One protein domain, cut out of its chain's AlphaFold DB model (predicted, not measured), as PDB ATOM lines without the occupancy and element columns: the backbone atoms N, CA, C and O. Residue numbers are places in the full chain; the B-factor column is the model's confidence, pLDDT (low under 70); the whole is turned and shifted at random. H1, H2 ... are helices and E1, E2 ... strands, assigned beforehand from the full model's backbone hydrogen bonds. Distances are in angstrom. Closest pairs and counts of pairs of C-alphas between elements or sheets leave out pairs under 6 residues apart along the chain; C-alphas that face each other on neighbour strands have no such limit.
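This is residues 46 to 169 of the 170 residues of the protein "Methyltransf_21 domain-containing protein" of Acidobacteria bacterium (UniProt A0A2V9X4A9). A four-stranded sheet has helices H1, H3 and H5 over one face, making two layers, with H3 between the other two; the E4 and E5 hairpin lies past the end where E3 stops and E6 starts. Residues 157 to 169, which include H6, stick out as a free arm. The printed part has 124 residues, with six named helices and six named strands in the order E1 H1 H2 E2 H3 E3 E4 E5 E6 H4 H5 H6, class mixed. The large sheet is mixed, in the order E1 E2 E6 E3; the whole is compact, with a radius of gyration of the C-alphas of 15.3 A and spans of 49 by 37 by 29 A.

E1, residues 48 to 53, is an edge strand parallel to E2, residues 74 to 81, with N 78 and O 51 within hydrogen-bond range at 2.8 A. E2 is antiparallel to E6, residues 123 to 128, with N 79 and O 125 at 2.8 A. E6 is antiparallel to the edge strand E3, residues 100 to 105, with N 126 and O 103 at 2.8 A. H3, residues 84 to 96, is over E6 at a height over the sheet of 9.2 A and runs along the strands, 6 degrees from E6 on the local plane. E2, H3 and E3 form a split strand-helix-strand unit, two strands running the same way with E6 between them, and its crossover is right-handed. H1, residues 59 to 65, and H2, residues 67 to 73, join E1 to E2 in a strand-helix-strand unit, also right-handed. H1 touches H3, closest at the C-alphas of Pro 60 and Ile 90, 5.8 A. H2 is on the same face as H3 and stands up from the sheet at 44 degrees. H5, residues 147 to 155, only just touches H3, with 3 pairs of C-alphas within 8 A, through residues 88 to 91 of H3 alone; the closest are Thr 88 and Leu 152, 6.8 A. H4, residues 135 to 140, only grazes the sheet with residues 137 to 138. E4, residues 109 to 113, and E5, residues 116 to 120, are an antiparallel hairpin, with N 111 and O 118 at 2.9 A. H6, residues 159 to 167, is not on the sheet. Every O i to N i+4 pair is within range in H1 to H5, and 3 of 5 in H6.

E1 begins at C-alpha 48, (144.268, 291.380, 307.749). E2 is 19.2 A long, H3 18.3 A and E6 17.4 A. H6 ends at C-alpha 167, (109.561, 298.188, 330.133).

The C-alphas of Ala 136 and Arg 169, 50.6 A apart, are the farthest. The printed part has no cut, and no link is long. Residues 149 to 169 have pLDDT under 70.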
ATOM      1  N   ASP A  46     148.583 296.597 309.535       97.69
ATOM      2  CA  ASP A  46     147.887 297.546 308.656       97.69
ATOM      3  C   ASP A  46     146.626 296.932 308.041       97.69
ATOM      4  O   ASP A  46     145.618 297.611 307.833       97.69
ATOM      5  N   PHE A  47     146.677 295.627 307.779       98.06
ATOM      6  CA  PHE A  47     145.651 294.890 307.063       98.06
ATOM      7  C   PHE A  47     145.660 293.411 307.459       98.06
ATOM      8  O   PHE A  47     146.713 292.839 307.740       98.06
ATOM      9  N   VAL A  48     144.475 292.801 307.467       98.50
ATOM     10  CA  VAL A  48     144.268 291.380 307.749       98.50
ATOM     11  C   VAL A  48     143.284 290.809 306.731       98.50
ATOM     12  O   VAL A  48     142.128 291.232 306.661       98.50
ATOM     13  N   ASP A  49     143.719 289.820 305.950       98.12
ATOM     14  CA  ASP A  49     142.860 289.174 304.950       98.12
ATOM     15  C   ASP A  49     141.728 288.355 305.573       98.12
ATOM     16  O   ASP A  49     140.591 288.393 305.095       98.12
ATOM     17  N   LEU A  50     142.042 287.608 306.631       97.88
ATOM     18  CA  LEU A  50     141.123 286.699 307.297       97.88
ATOM     19  C   LEU A  50     141.412 286.664 308.793       97.88
ATOM     20  O   LEU A  50     142.556 286.513 309.212       97.88
ATOM     21  N   ILE A  51     140.345 286.751 309.572       98.12
ATOM     22  CA  ILE A  51     140.305 286.282 310.949       98.12
ATOM     23  C   ILE A  51     139.441 285.023 310.977       98.12
ATOM     24  O   ILE A  51     138.330 285.041 310.450       98.12
ATOM     25  N   ASP A  52     139.951 283.966 311.597       97.06
ATOM     26  CA  ASP A  52     139.219 282.736 311.881       97.06
ATOM     27  C   ASP A  52     139.084 282.590 313.402       97.06
ATOM     28  O   ASP A  52     140.077 282.733 314.121       97.06
ATOM     29  N   ILE A  53     137.855 282.432 313.893       94.25
ATOM     30  CA  ILE A  53     137.520 282.446 315.317       94.25
ATOM     31  C   ILE A  53     136.729 281.192 315.668       94.25
ATOM     32  O   ILE A  53     135.566 281.057 315.300       94.25
ATOM     33  N   ASP A  54     137.344 280.361 316.494       92.00
ATOM     34  CA  ASP A  54     136.713 279.284 317.248       92.00
ATOM     35  C   ASP A  54     137.203 279.430 318.697       92.00
ATOM     36  O   ASP A  54     138.282 278.974 319.078       92.00
ATOM     37  N   VAL A  55     136.466 280.220 319.481       85.75
ATOM     38  CA  VAL A  55     136.793 280.523 320.883       85.75
ATOM     39  C   VAL A  55     135.551 280.354 321.738       85.75
ATOM     40  O   VAL A  55     134.971 281.323 322.213       85.75
ATOM     41  N   GLN A  56     135.173 279.094 321.919       83.31
ATOM     42  CA  GLN A  56     134.194 278.554 322.868       83.31
ATOM     43  C   GLN A  56     133.477 279.579 323.768       83.31
ATOM     44  O   GLN A  56     133.795 279.733 324.952       83.31
ATOM     45  N   GLY A  57     132.489 280.276 323.200       84.62
ATOM     46  CA  GLY A  57     131.553 281.146 323.915       84.62
ATOM     47  C   GLY A  57     131.962 282.611 324.075       84.62
ATOM     48  O   GLY A  57     131.140 283.418 324.510       84.62
ATOM     49  N   ALA A  58     133.195 282.976 323.730       89.75
ATOM     50  CA  ALA A  58     133.716 284.339 323.856       89.75
ATOM     51  C   ALA A  58     133.703 285.121 322.529       89.75
ATOM     52  O   ALA A  58     134.125 286.282 322.489       89.75
ATOM     53  N   GLU A  59     133.229 284.517 321.435       93.19
ATOM     54  CA  GLU A  59     133.322 285.062 320.077       93.19
ATOM     55  C   GLU A  59     132.667 286.452 319.956       93.19
ATOM     56  O   GLU A  59     133.315 287.368 319.430       93.19
ATOM     57  N   PRO A  60     131.428 286.675 320.454       92.19
ATOM     58  CA  PRO A  60     130.779 287.976 320.338       92.19
ATOM     59  C   PRO A  60     131.502 289.066 321.122       92.19
ATOM     60  O   PRO A  60     131.643 290.174 320.610       92.19
ATOM     61  N   ASP A  61     131.989 288.759 322.325       93.56
ATOM     62  CA  ASP A  61     132.652 289.734 323.194       93.56
ATOM     63  C   ASP A  61     134.010 290.154 322.623       93.56
ATOM     64  O   ASP A  61     134.338 291.344 322.588       93.56
ATOM     65  N   ILE A  62     134.776 289.191 322.102       95.25
ATOM     66  CA  ILE A  62     136.061 289.434 321.434       95.25
ATOM     67  C   ILE A  62     135.875 290.339 320.212       95.25
ATOM     68  O   ILE A  62     136.586 291.338 320.055       95.25
ATOM     69  N   LEU A  63     134.903 290.018 319.353       96.12
ATOM     70  CA  LEU A  63     134.626 290.800 318.150       96.12
ATOM     71  C   LEU A  63     134.061 292.183 318.486       96.12
ATOM     72  O   LEU A  63     134.505 293.178 317.906       96.12
ATOM     73  N   ALA A  64     133.145 292.272 319.452       95.62
ATOM     74  CA  ALA A  64     132.563 293.535 319.894       95.62
ATOM     75  C   ALA A  64     133.642 294.493 320.424       95.62
ATOM     76  O   ALA A  64     133.686 295.657 320.009       95.62
ATOM     77  N   ALA A  65     134.566 294.002 321.256       95.88
ATOM     78  CA  ALA A  65     135.653 294.797 321.831       95.88
ATOM     79  C   ALA A  65     136.628 295.363 320.778       95.88
ATOM     80  O   ALA A  65     137.224 296.426 320.983       95.88
ATOM     81  N   ALA A  66     136.775 294.688 319.634       96.69
ATOM     82  CA  ALA A  66     137.668 295.089 318.547       96.69
ATOM     83  C   ALA A  66     136.942 295.671 317.318       96.69
ATOM     84  O   ALA A  66     137.593 295.933 316.304       96.69
ATOM     85  N   THR A  67     135.629 295.929 317.403       96.88
ATOM     86  CA  THR A  67     134.757 296.289 316.265       96.88
ATOM     87  C   THR A  67     135.356 297.341 315.330       96.88
ATOM     88  O   THR A  67     135.371 297.152 314.117       96.88
ATOM     89  N   ALA A  68     135.884 298.446 315.871       97.06
ATOM     90  CA  ALA A  68     136.432 299.532 315.056       97.06
ATOM     91  C   ALA A  68     137.657 299.094 314.233       97.06
ATOM     92  O   ALA A  68     137.753 299.415 313.049       97.06
ATOM     93  N   LEU A  69     138.570 298.325 314.837       98.00
ATOM     94  CA  LEU A  69     139.754 297.815 314.144       98.00
ATOM     95  C   LEU A  69     139.388 296.703 313.162       98.00
ATOM     96  O   LEU A  69     139.917 296.689 312.053       98.00
ATOM     97  N   VAL A  70     138.445 295.828 313.524       98.06
ATOM     98  CA  VAL A  70     137.919 294.793 312.624       98.06
ATOM     99  C   VAL A  70     137.302 295.441 311.381       98.06
ATOM    100  O   VAL A  70     137.668 295.100 310.259       98.06
ATOM    101  N   GLN A  71     136.457 296.459 311.560       97.94
ATOM    102  CA  GLN A  71     135.856 297.218 310.458       97.94
ATOM    103  C   GLN A  71     136.897 297.875 309.547       97.94
ATOM    104  O   GLN A  71     136.698 297.960 308.331       97.94
ATOM    105  N   GLN A  72     137.971 298.403 310.132       98.19
ATOM    106  CA  GLN A  72     138.973 299.175 309.408       98.19
ATOM    107  C   GLN A  72     139.973 298.289 308.662       98.19
ATOM    108  O   GLN A  72     140.349 298.632 307.544       98.19
ATOM    109  N   LYS A  73     140.419 297.195 309.284       98.50
ATOM    110  CA  LYS A  73     141.622 296.462 308.864       98.50
ATOM    111  C   LYS A  73     141.341 295.062 308.330       98.50
ATOM    112  O   LYS A  73     142.185 294.516 307.628       98.50
ATOM    113  N   VAL A  74     140.190 294.470 308.658       98.62
ATOM    114  CA  VAL A  74     139.929 293.048 308.406       98.62
ATOM    115  C   VAL A  74     139.006 292.873 307.211       98.62
ATOM    116  O   VAL A  74     137.883 293.382 307.197       98.62
ATOM    117  N   LYS A  75     139.469 292.138 306.198       98.44
ATOM    118  CA  LYS A  75     138.714 291.895 304.965       98.44
ATOM    119  C   LYS A  75     137.644 290.821 305.134       98.44
ATOM    120  O   LYS A  75     136.554 290.972 304.576       98.44
ATOM    121  N   ARG A  76     137.936 289.747 305.873       98.38
ATOM    122  CA  ARG A  76     137.019 288.621 306.093       98.38
ATOM    123  C   ARG A  76     137.082 288.124 307.528       98.38
ATOM    124  O   ARG A  76     138.148 288.117 308.134       98.38
ATOM    125  N   VAL A  77     135.943 287.670 308.036       98.38
ATOM    126  CA  VAL A  77     135.861 286.986 309.327       98.38
ATOM    127  C   VAL A  77     135.109 285.673 309.135       98.38
ATOM    128  O   VAL A  77     134.038 285.676 308.532       98.38
ATOM    129  N   HIS A  78     135.674 284.574 309.625       98.00
ATOM    130  CA  HIS A  78     135.015 283.284 309.805       98.00
ATOM    131  C   HIS A  78     134.873 283.019 311.304       98.00
ATOM    132  O   HIS A  78     135.781 283.341 312.068       98.00
ATOM    133  N   VAL A  79     133.712 282.529 311.727       96.75
ATOM    134  CA  VAL A  79     133.396 282.287 313.137       96.75
ATOM    135  C   VAL A  79     132.658 280.967 313.260       96.75
ATOM    136  O   VAL A  79     131.603 280.808 312.639       96.75
ATOM    137  N   GLU A  80     133.170 280.062 314.081       95.25
ATOM    138  CA  GLU A  80     132.407 278.938 314.613       95.25
ATOM    139  C   GLU A  80     131.579 279.405 315.815       95.25
ATOM    140  O   GLU A  80     132.025 280.205 316.637       95.25
ATOM    141  N   THR A  81     130.321 278.983 315.885       92.00
ATOM    142  CA  THR A  81     129.358 279.447 316.881       92.00
ATOM    143  C   THR A  81     128.792 278.258 317.636       92.00
ATOM    144  O   THR A  81     128.030 277.480 317.061       92.00
ATOM    145  N   HIS A  82     129.102 278.201 318.929       88.12
ATOM    146  CA  HIS A  82     128.835 277.065 319.818       88.12
ATOM    147  C   HIS A  82     127.438 277.057 320.460       88.12
ATOM    148  O   HIS A  82     127.137 276.283 321.366       88.12
ATOM    149  N   SER A  83     126.578 278.000 320.062       88.38
ATOM    150  CA  SER A  83     125.173 278.051 320.468       88.38
ATOM    151  C   SER A  83     124.356 278.957 319.545       88.38
ATOM    152  O   SER A  83     124.894 279.854 318.884       88.38
ATOM    153  N   ASP A  84     123.035 278.770 319.543       88.69
ATOM    154  CA  ASP A  84     122.098 279.590 318.762       88.69
ATOM    155  C   ASP A  84     122.111 281.073 319.172       88.69
ATOM    156  O   ASP A  84     121.940 281.968 318.332       88.69
ATOM    157  N   ASP A  85     122.352 281.353 320.455       90.38
ATOM    158  CA  ASP A  85     122.445 282.715 320.983       90.38
ATOM    159  C   ASP A  85     123.710 283.417 320.482       90.38
ATOM    160  O   ASP A  85     123.637 284.549 319.989       90.38
ATOM    161  N   LEU A  86     124.860 282.733 320.529       91.38
ATOM    162  CA  LEU A  86     126.119 283.241 319.974       91.38
ATOM    163  C   LEU A  86     125.971 283.466 318.469       91.38
ATOM    164  O   LEU A  86     126.276 284.553 317.975       91.38
ATOM    165  N   HIS A  87     125.391 282.497 317.756       93.50
ATOM    166  CA  HIS A  87     125.099 282.608 316.329       93.50
ATOM    167  C   HIS A  87     124.259 283.858 316.025       93.50
ATOM    168  O   HIS A  87     124.588 284.669 315.153       93.50
ATOM    169  N   THR A  88     123.198 284.085 316.795       93.06
ATOM    170  CA  THR A  88     122.333 285.258 316.636       93.06
ATOM    171  C   THR A  88     123.062 286.569 316.950       93.06
ATOM    172  O   THR A  88     122.839 287.576 316.269       93.06
ATOM    173  N   ASN A  89     123.938 286.589 317.954       94.00
ATOM    174  CA  ASN A  89     124.694 287.782 318.337       94.00
ATOM    175  C   ASN A  89     125.738 288.167 317.281       94.00
ATOM    176  O   ASN A  89     125.799 289.339 316.901       94.00
ATOM    177  N   ILE A  90     126.468 287.195 316.726       95.69
ATOM    178  CA  ILE A  90     127.394 287.415 315.603       95.69
ATOM    179  C   ILE A  90     126.640 287.939 314.374       95.69
ATOM    180  O   ILE A  90     127.051 288.931 313.764       95.69
ATOM    181  N   LEU A  91     125.477 287.352 314.066       94.94
ATOM    182  CA  LEU A  91     124.625 287.795 312.961       94.94
ATOM    183  C   LEU A  91     124.201 289.262 313.119       94.94
ATOM    184  O   LEU A  91     124.262 290.036 312.161       94.94
ATOM    185  N   LYS A  92     123.771 289.660 314.323       94.81
ATOM    186  CA  LYS A  92     123.382 291.046 314.630       94.81
ATOM    187  C   LYS A  92     124.569 292.001 314.510       94.81
ATOM    188  O   LYS A  92     124.421 293.055 313.891       94.81
ATOM    189  N   LEU A  93     125.725 291.623 315.063       95.88
ATOM    190  CA  LEU A  93     126.943 292.428 315.031       95.88
ATOM    191  C   LEU A  93     127.343 292.757 313.590       95.88
ATOM    192  O   LEU A  93     127.356 293.928 313.214       95.88
ATOM    193  N   PHE A  94     127.578 291.756 312.745       97.25
ATOM    194  CA  PHE A  94     128.056 292.008 311.383       97.25
ATOM    195  C   PHE A  94     127.022 292.690 310.483       97.25
ATOM    196  O   PHE A  94     127.383 293.516 309.642       97.25
ATOM    197  N   ARG A  95     125.725 292.436 310.700       95.19
ATOM    198  CA  ARG A  95     124.660 293.187 310.014       95.19
ATOM    199  C   ARG A  95     124.664 294.665 310.383       95.19
ATOM    200  O   ARG A  95     124.504 295.496 309.493       95.19
ATOM    201  N   SER A  96     124.876 295.001 311.658       95.62
ATOM    202  CA  SER A  96     124.982 296.400 312.101       95.62
ATOM    203  C   SER A  96     126.155 297.143 311.450       95.62
ATOM    204  O   SER A  96     126.085 298.352 311.244       95.62
ATOM    205  N   LEU A  97     127.195 296.405 311.051       95.88
ATOM    206  CA  LEU A  97     128.375 296.917 310.355       95.88
ATOM    207  C   LEU A  97     128.222 296.928 308.826       95.88
ATOM    208  O   LEU A  97     129.162 297.291 308.113       95.88
ATOM    209  N   ALA A  98     127.057 296.512 308.321       96.50
ATOM    210  CA  ALA A  98     126.767 296.322 306.906       96.50
ATOM    211  C   ALA A  98     127.753 295.373 306.195       96.50
ATOM    212  O   ALA A  98     128.021 295.531 305.003       96.50
ATOM    213  N   TRP A  99     128.294 294.376 306.905       97.62
ATOM    214  CA  TRP A  99     129.102 293.334 306.269       97.62
ATOM    215  C   TRP A  99     128.222 292.417 305.436       97.62
ATOM    216  O   TRP A  99     127.057 292.160 305.754       97.62
ATOM    217  N   ARG A 100     128.797 291.897 304.354       96.62
ATOM    218  CA  ARG A 100     128.096 290.971 303.476       96.62
ATOM    219  C   ARG A 100     128.260 289.542 304.003       96.62
ATOM    220  O   ARG A 100     129.399 289.091 304.127       96.62
ATOM    221  N   PRO A 101     127.169 288.810 304.269       95.88
ATOM    222  CA  PRO A 101     127.265 287.409 304.651       95.88
ATOM    223  C   PRO A 101     127.722 286.562 303.458       95.88
ATOM    224  O   PRO A 101     127.274 286.775 302.327       95.88
ATOM    225  N   HIS A 102     128.582 285.582 303.710       94.81
ATOM    226  CA  HIS A 102     128.983 284.565 302.741       94.81
ATOM    227  C   HIS A 102     128.463 283.185 303.141       94.81
ATOM    228  O   HIS A 102     127.760 282.561 302.353       94.81
ATOM    229  N   PHE A 103     128.736 282.749 304.368       94.94
ATOM    230  CA  PHE A 103     128.193 281.518 304.937       94.94
ATOM    231  C   PHE A 103     127.437 281.859 306.204       94.94
ATOM    232  O   PHE A 103     127.955 282.625 307.006       94.94
ATOM    233  N   ILE A 104     126.229 281.332 306.370       95.56
ATOM    234  CA  ILE A 104     125.459 281.431 307.611       95.56
ATOM    235  C   ILE A 104     124.756 280.087 307.814       95.56
ATOM    236  O   ILE A 104     123.634 279.880 307.356       95.56
ATOM    237  N   PHE A 105     125.436 279.152 308.463       94.12
ATOM    238  CA  PHE A 105     124.895 277.832 308.761       94.12
ATOM    239  C   PHE A 105     124.774 277.688 310.269       94.12
ATOM    240  O   PHE A 105     125.777 277.676 310.966       94.12
ATOM    241  N   ALA A 106     123.558 277.625 310.797       91.81
ATOM    242  CA  ALA A 106     123.349 277.248 312.191       91.81
ATOM    243  C   ALA A 106     123.773 275.792 312.442       91.81
ATOM    244  O   ALA A 106     123.760 274.986 311.509       91.81
ATOM    245  N   GLY A 107     124.127 275.484 313.690       91.88
ATOM    246  CA  GLY A 107     124.514 274.144 314.126       91.88
ATOM    247  C   GLY A 107     123.327 273.215 314.351       91.88
ATOM    248  O   GLY A 107     122.180 273.556 314.058       91.88
ATOM    249  N   ASN A 108     123.621 272.026 314.877       89.75
ATOM    250  CA  ASN A 108     122.660 270.969 315.199       89.75
ATOM    251  C   ASN A 108     121.655 270.656 314.078       89.75
ATOM    252  O   ASN A 108     120.489 270.336 314.322       89.75
ATOM    253  N   THR A 109     122.102 270.746 312.826       89.31
ATOM    254  CA  THR A 109     121.247 270.554 311.654       89.31
ATOM    255  C   THR A 109     122.011 269.910 310.509       89.31
ATOM    256  O   THR A 109     123.217 270.082 310.350       89.31
ATOM    257  N   ALA A 110     121.299 269.146 309.690       90.19
ATOM    258  CA  ALA A 110     121.839 268.584 308.465       90.19
ATOM    259  C   ALA A 110     121.286 269.365 307.278       90.19
ATOM    260  O   ALA A 110     120.068 269.462 307.134       90.19
ATOM    261  N   ASP A 111     122.159 269.866 306.407       89.94
ATOM    262  CA  ASP A 111     121.731 270.608 305.222       89.94
ATOM    263  C   ASP A 111     122.464 270.156 303.958       89.94
ATOM    264  O   ASP A 111     123.575 269.620 303.998       89.94
ATOM    265  N   THR A 112     121.813 270.352 302.816       89.69
ATOM    266  CA  THR A 112     122.399 270.122 301.498       89.69
ATOM    267  C   THR A 112     123.084 271.397 301.040       89.69
ATOM    268  O   THR A 112     122.445 272.396 300.724       89.69
ATOM    269  N   THR A 113     124.406 271.351 300.980       89.44
ATOM    270  CA  THR A 113     125.237 272.441 300.467       89.44
ATOM    271  C   THR A 113     125.636 272.169 299.011       89.44
ATOM    272  O   THR A 113     125.453 271.046 298.528       89.44
ATOM    273  N   PRO A 114     126.247 273.136 298.298       90.38
ATOM    274  CA  PRO A 114     126.836 272.882 296.980       90.38
ATOM    275  C   PRO A 114     127.898 271.770 296.963       90.38
ATOM    276  O   PRO A 114     128.222 271.258 295.896       90.38
ATOM    277  N   TRP A 115     128.424 271.390 298.130       92.25
ATOM    278  CA  TRP A 115     129.420 270.328 298.296       92.25
ATOM    279  C   TRP A 115     128.821 269.007 298.791       92.25
ATOM    280  O   TRP A 115     129.552 268.073 299.107       92.25
ATOM    281  N   GLY A 116     127.491 268.913 298.848       93.31
ATOM    282  CA  GLY A 116     126.770 267.745 299.335       93.31
ATOM    283  C   GLY A 116     126.173 267.954 300.723       93.31
ATOM    284  O   GLY A 116     126.135 269.064 301.263       93.31
ATOM    285  N   ARG A 117     125.644 266.865 301.282       93.75
ATOM    286  CA  ARG A 117     124.988 266.879 302.589       93.75
ATOM    287  C   ARG A 117     126.029 266.983 303.701       93.75
ATOM    288  O   ARG A 117     126.901 266.125 303.802       93.75
ATOM    289  N   ILE A 118     125.891 267.997 304.547       92.94
ATOM    290  CA  ILE A 118     126.754 268.244 305.703       92.94
ATOM    291  C   ILE A 118     125.894 268.189 306.964       92.94
ATOM    292  O   ILE A 118     124.809 268.766 307.003       92.94
ATOM    293  N   ASN A 119     126.382 267.485 307.985       92.12
ATOM    294  CA  ASN A 119     125.807 267.519 309.327       92.12
ATOM    295  C   ASN A 119     126.593 268.550 310.140       92.12
ATOM    296  O   ASN A 119     127.715 268.274 310.560       92.12
ATOM    297  N   PHE A 120     126.019 269.734 310.322       89.88
ATOM    298  CA  PHE A 120     126.596 270.794 311.137       89.88
ATOM    299  C   PHE A 120     126.351 270.455 312.605       89.88
ATOM    300  O   PHE A 120     125.206 270.470 313.058       89.88
ATOM    301  N   GLN A 121     127.411 270.089 313.327       89.56
ATOM    302  CA  GLN A 121     127.351 269.925 314.781       89.56
ATOM    303  C   GLN A 121     127.231 271.306 315.425       89.56
ATOM    304  O   GLN A 121     126.249 271.578 316.109       89.56
ATOM    305  N   GLU A 122     128.138 272.204 315.052       90.62
ATOM    306  CA  GLU A 122     128.134 273.607 315.451       90.62
ATOM    307  C   GLU A 122     127.749 274.532 314.303       90.62
ATOM    308  O   GLU A 122     127.698 274.139 313.131       90.62
ATOM    309  N   GLY A 123     127.414 275.773 314.653       93.19
ATOM    310  CA  GLY A 123     127.129 276.789 313.656       93.19
ATOM    311  C   GLY A 123     128.408 277.407 313.106       93.19
ATOM    312  O   GLY A 123     129.432 277.452 313.770       93.19
ATOM    313  N   THR A 124     128.340 277.949 311.899       95.06
ATOM    314  CA  THR A 124     129.431 278.707 311.298       95.06
ATOM    315  C   THR A 124     128.910 279.922 310.544       95.06
ATOM    316  O   THR A 124     127.830 279.904 309.935       95.06
ATOM    317  N   GLN A 125     129.681 281.005 310.588       96.81
ATOM    318  CA  GLN A 125     129.416 282.214 309.830       96.81
ATOM    319  C   GLN A 125     130.678 282.754 309.162       96.81
ATOM    320  O   GLN A 125     131.720 282.884 309.789       96.81
ATOM    321  N   SER A 126     130.558 283.157 307.900       97.62
ATOM    322  CA  SER A 126     131.583 283.909 307.177       97.62
ATOM    323  C   SER A 126     131.040 285.246 306.717       97.62
ATOM    324  O   SER A 126     129.965 285.324 306.117       97.62
ATOM    325  N   TRP A 127     131.843 286.283 306.905       98.06
ATOM    326  CA  TRP A 127     131.496 287.662 306.619       98.06
ATOM    327  C   TRP A 127     132.574 288.331 305.778       98.06
ATOM    328  O   TRP A 127     133.770 288.154 306.004       98.06
ATOM    329  N   LEU A 128     132.132 289.132 304.813       98.19
ATOM    330  CA  LEU A 128     132.980 289.923 303.933       98.19
ATOM    331  C   LEU A 128     132.807 291.404 304.250       98.19
ATOM    332  O   LEU A 128     131.686 291.924 304.237       98.19
ATOM    333  N   ASN A 129     133.921 292.096 304.462       98.19
ATOM    334  CA  ASN A 129     133.936 293.536 304.651       98.19
ATOM    335  C   ASN A 129     133.833 294.239 303.290       98.19
ATOM    336  O   ASN A 129     134.789 294.191 302.503       98.19
ATOM    337  N   PRO A 130     132.723 294.931 302.983       97.12
ATOM    338  CA  PRO A 130     132.549 295.577 301.687       97.12
ATOM    339  C   PRO A 130     133.520 296.740 301.457       97.12
ATOM    340  O   PRO A 130     133.692 297.156 300.318       97.12
ATOM    341  N   ARG A 131     134.163 297.264 302.511       96.81
ATOM    342  CA  ARG A 131     135.156 298.342 302.392       96.81
ATOM    343  C   ARG A 131     136.486 297.860 301.820       96.81
ATOM    344  O   ARG A 131     137.227 298.665 301.267       96.81
ATOM    345  N   LEU A 132     136.793 296.577 302.002       97.50
ATOM    346  CA  LEU A 132     138.092 295.980 301.675       97.50
ATOM    347  C   LEU A 132     137.988 294.899 300.590       97.50
ATOM    348  O   LEU A 132     138.995 294.484 300.020       97.50
ATOM    349  N   CYS A 133     136.774 294.433 300.289       96.19
ATOM    350  CA  CYS A 133     136.513 293.574 299.144       96.19
ATOM    351  C   CYS A 133     136.270 294.405 297.885       96.19
ATOM    352  O   CYS A 133     135.580 295.424 297.906       96.19
ATOM    353  N   THR A 134     136.772 293.921 296.753       94.94
ATOM    354  CA  THR A 134     136.430 294.499 295.455       94.94
ATOM    355  C   THR A 134     134.960 294.239 295.120       94.94
ATOM    356  O   THR A 134     134.350 293.256 295.551       94.94
ATOM    357  N   ALA A 135     134.377 295.083 294.267       91.44
ATOM    358  CA  ALA A 135     133.009 294.874 293.799       91.44
ATOM    359  C   ALA A 135     132.844 293.541 293.037       91.44
ATOM    360  O   ALA A 135     131.770 292.942 293.072       91.44
ATOM    361  N   ALA A 136     133.900 293.075 292.359       92.88
ATOM    362  CA  ALA A 136     133.916 291.779 291.689       92.88
ATOM    363  C   ALA A 136     133.844 290.627 292.698       92.88
ATOM    364  O   ALA A 136     132.955 289.792 292.567       92.88
ATOM    365  N   GLU A 137     134.692 290.643 293.735       92.44
ATOM    366  CA  GLU A 137     134.674 289.639 294.808       92.44
ATOM    367  C   GLU A 137     133.314 289.579 295.502       92.44
ATOM    368  O   GLU A 137     132.777 288.495 295.715       92.44
ATOM    369  N   LEU A 138     132.723 290.734 295.824       91.56
ATOM    370  CA  LEU A 138     131.394 290.760 296.422       91.56
ATOM    371  C   LEU A 138     130.384 290.108 295.470       91.56
ATOM    372  O   LEU A 138     129.667 289.207 295.881       91.56
ATOM    373  N   ARG A 139     130.335 290.490 294.188       90.12
ATOM    374  CA  ARG A 139     129.378 289.908 293.225       90.12
ATOM    375  C   ARG A 139     129.553 288.402 293.020       90.12
ATOM    376  O   ARG A 139     128.544 287.713 292.927       90.12
ATOM    377  N   SER A 140     130.788 287.908 292.960       91.25
ATOM    378  CA  SER A 140     131.076 286.490 292.717       91.25
ATOM    379  C   SER A 140     130.899 285.605 293.950       91.25
ATOM    380  O   SER A 140     130.945 284.387 293.820       91.25
ATOM    381  N   THR A 141     130.710 286.195 295.133       90.69
ATOM    382  CA  THR A 141     130.618 285.451 296.390       90.69
ATOM    383  C   THR A 141     129.168 285.444 296.891       90.69
ATOM    384  O   THR A 141     128.700 286.438 297.468       90.69
ATOM    385  N   PRO A 142     128.398 284.371 296.623       91.25
ATOM    386  CA  PRO A 142     127.012 284.289 297.058       91.25
ATOM    387  C   PRO A 142     126.928 284.125 298.576       91.25
ATOM    388  O   PRO A 142     127.850 283.625 299.221       91.25
ATOM    389  N   THR A 143     125.793 284.521 299.142       93.19
ATOM    390  CA  THR A 143     125.428 284.114 300.496       93.19
ATOM    391  C   THR A 143     124.807 282.725 300.429       93.19
ATOM    392  O   THR A 143     123.789 282.547 299.761       93.19
ATOM    393  N   LEU A 144     125.398 281.757 301.122       91.88
ATOM    394  CA  LEU A 144     124.809 280.449 301.375       91.88
ATOM    395  C   LEU A 144     124.388 280.381 302.840       91.88
ATOM    396  O   LEU A 144     125.143 280.775 303.729       91.88
ATOM    397  N   GLN A 145     123.174 279.907 303.086       90.44
ATOM    398  CA  GLN A 145     122.634 279.789 304.432       90.44
ATOM    399  C   GLN A 145     121.603 278.672 304.508       90.44
ATOM    400  O   GLN A 145     120.909 278.419 303.520       90.44
ATOM    401  N   ASN A 146     121.468 278.057 305.682       84.94
ATOM    402  CA  ASN A 146     120.409 277.080 305.913       84.94
ATOM    403  C   ASN A 146     119.062 277.761 306.255       84.94
ATOM    404  O   ASN A 146     119.031 278.933 306.660       84.94
ATOM    405  N   PRO A 147     117.918 277.060 306.102       75.75
ATOM    406  CA  PRO A 147     116.593 277.626 306.389       75.75
ATOM    407  C   PRO A 147     116.414 278.110 307.838       75.75
ATOM    408  O   PRO A 147     115.667 279.060 308.100       75.75
ATOM    409  N   PHE A 148     117.107 277.482 308.790       71.06
ATOM    410  CA  PHE A 148     117.046 277.866 310.198       71.06
ATOM    411  C   PHE A 148     117.712 279.227 310.437       71.06
ATOM    412  O   PHE A 148     117.093 280.135 310.995       71.06
ATOM    413  N   SER A 149     118.911 279.428 309.893       67.50
ATOM    414  CA  SER A 149     119.596 280.718 309.882       67.50
ATOM    415  C   SER A 149     118.764 281.800 309.195       67.50
ATOM    416  O   SER A 149     118.684 282.922 309.698       67.50
ATOM    417  N   ALA A 150     118.056 281.475 308.107       61.84
ATOM    418  CA  ALA A 150     117.127 282.411 307.473       61.84
ATOM    419  C   ALA A 150     115.984 282.838 308.424       61.84
ATOM    420  O   ALA A 150     115.604 284.013 308.442       61.84
ATOM    421  N   THR A 151     115.493 281.929 309.269       66.62
ATOM    422  CA  THR A 151     114.439 282.197 310.263       66.62
ATOM    423  C   THR A 151     114.937 283.071 311.417       66.62
ATOM    424  O   THR A 151     114.298 284.078 311.743       66.62
ATOM    425  N   LEU A 152     116.114 282.768 311.980       62.72
ATOM    426  CA  LEU A 152     116.784 283.617 312.981       62.72
ATOM    427  C   LEU A 152     116.987 285.041 312.454       62.72
ATOM    428  O   LEU A 152     116.777 286.036 313.152       62.72
ATOM    429  N   SER A 153     117.300 285.139 311.166       58.59
ATOM    430  CA  SER A 153     117.489 286.403 310.481       58.59
ATOM    431  C   SER A 153     116.223 287.264 310.366       58.59
ATOM    432  O   SER A 153     116.337 288.491 310.292       58.59
ATOM    433  N   GLY A 154     115.036 286.644 310.395       52.28
ATOM    434  CA  GLY A 154     113.730 287.312 310.421       52.28
ATOM    435  C   GLY A 154     113.198 287.604 311.833       52.28
ATOM    436  O   GLY A 154     112.379 288.507 312.013       52.28
ATOM    437  N   LEU A 155     113.675 286.886 312.858       50.03
ATOM    438  CA  LEU A 155     113.275 287.062 314.264       50.03
ATOM    439  C   LEU A 155     113.860 288.321 314.924       50.03
ATOM    440  O   LEU A 155     113.272 288.834 315.879       50.03
ATOM    441  N   GLY A 156     114.940 288.888 314.373       42.09
ATOM    442  CA  GLY A 156     115.551 290.132 314.861       42.09
ATOM    443  C   GLY A 156     114.589 291.333 314.956       42.09
ATOM    444  O   GLY A 156     114.837 292.243 315.741       42.09
ATOM    445  N   ASN A 157     113.461 291.307 314.233       38.72
ATOM    446  CA  ASN A 157     112.428 292.351 314.264       38.72
ATOM    447  C   ASN A 157     111.309 292.133 315.307       38.72
ATOM    448  O   ASN A 157     110.497 293.035 315.522       38.72
ATOM    449  N   ARG A 158     111.220 290.956 315.944       40.47
ATOM    450  CA  ARG A 158     110.209 290.673 316.986       40.47
ATOM    451  C   ARG A 158     110.737 290.914 318.399       40.47
ATOM    452  O   ARG A 158     110.041 291.528 319.195       40.47
ATOM    453  N   TYR A 159     112.009 290.610 318.653       38.31
ATOM    454  CA  TYR A 159     112.616 290.771 319.982       38.31
ATOM    455  C   TYR A 159     112.680 292.236 320.478       38.31
ATOM    456  O   TYR A 159     112.740 292.489 321.677       38.31
ATOM    457  N   ARG A 160     112.638 293.221 319.562       42.97
ATOM    458  CA  ARG A 160     112.591 294.656 319.906       42.97
ATOM    459  C   ARG A 160     111.221 295.104 320.437       42.97
ATOM    460  O   ARG A 160     111.181 296.003 321.267       42.97
ATOM    461  N   ARG A 161     110.119 294.476 320.004       44.00
ATOM    462  CA  ARG A 161     108.770 294.815 320.495       44.00
ATOM    463  C   ARG A 161     108.530 294.285 321.906       44.00
ATOM    464  O   ARG A 161     108.055 295.028 322.756       44.00
ATOM    465  N   ASP A 162     108.986 293.069 322.190       40.62
ATOM    466  CA  ASP A 162     108.690 292.422 323.472       40.62
ATOM    467  C   ASP A 162     109.439 293.061 324.659       40.62
ATOM    468  O   ASP A 162     108.919 293.092 325.772       40.62
ATOM    469  N   ARG A 163     110.625 293.659 324.447       40.66
ATOM    470  CA  ARG A 163     111.329 294.402 325.514       40.66
ATOM    471  C   ARG A 163     110.792 295.813 325.760       40.66
ATOM    472  O   ARG A 163     110.828 296.265 326.902       40.66
ATOM    473  N   GLU A 164     110.290 296.500 324.735       44.09
ATOM    474  CA  GLU A 164     109.664 297.817 324.918       44.09
ATOM    475  C   GLU A 164     108.289 297.696 325.605       44.09
ATOM    476  O   GLU A 164     107.930 298.574 326.390       44.09
ATOM    477  N   ASP A 165     107.569 296.587 325.405       43.56
ATOM    478  CA  ASP A 165     106.292 296.321 326.081       43.56
ATOM    479  C   ASP A 165     106.452 295.867 327.543       43.56
ATOM    480  O   ASP A 165     105.608 296.194 328.381       43.56
ATOM    481  N   ILE A 166     107.549 295.181 327.888       48.69
ATOM    482  CA  ILE A 166     107.860 294.819 329.284       48.69
ATOM    483  C   ILE A 166     108.336 296.046 330.083       48.69
ATOM    484  O   ILE A 166     107.957 296.204 331.240       48.69
ATOM    485  N   ALA A 167     109.086 296.968 329.470       46.53
ATOM    486  CA  ALA A 167     109.561 298.188 330.133       46.53
ATOM    487  C   ALA A 167     108.479 299.275 330.319       46.53
ATOM    488  O   ALA A 167     108.683 300.212 331.084       46.53
ATOM    489  N   ARG A 168     107.332 299.173 329.633       48.31
ATOM    490  CA  ARG A 168     106.186 300.096 329.782       48.31
ATOM    491  C   ARG A 168     105.103 299.591 330.741       48.31
ATOM    492  O   ARG A 168     104.098 300.273 330.926       48.31
ATOM    493  N   ARG A 169     105.280 298.394 331.307       50.50
ATOM    494  CA  ARG A 169     104.344 297.759 332.252       50.50
ATOM    495  C   ARG A 169     104.940 297.540 333.650       50.50
ATOM    496  O   ARG A 169     104.317 296.845 334.447       50.50
TER     497      ARG A 169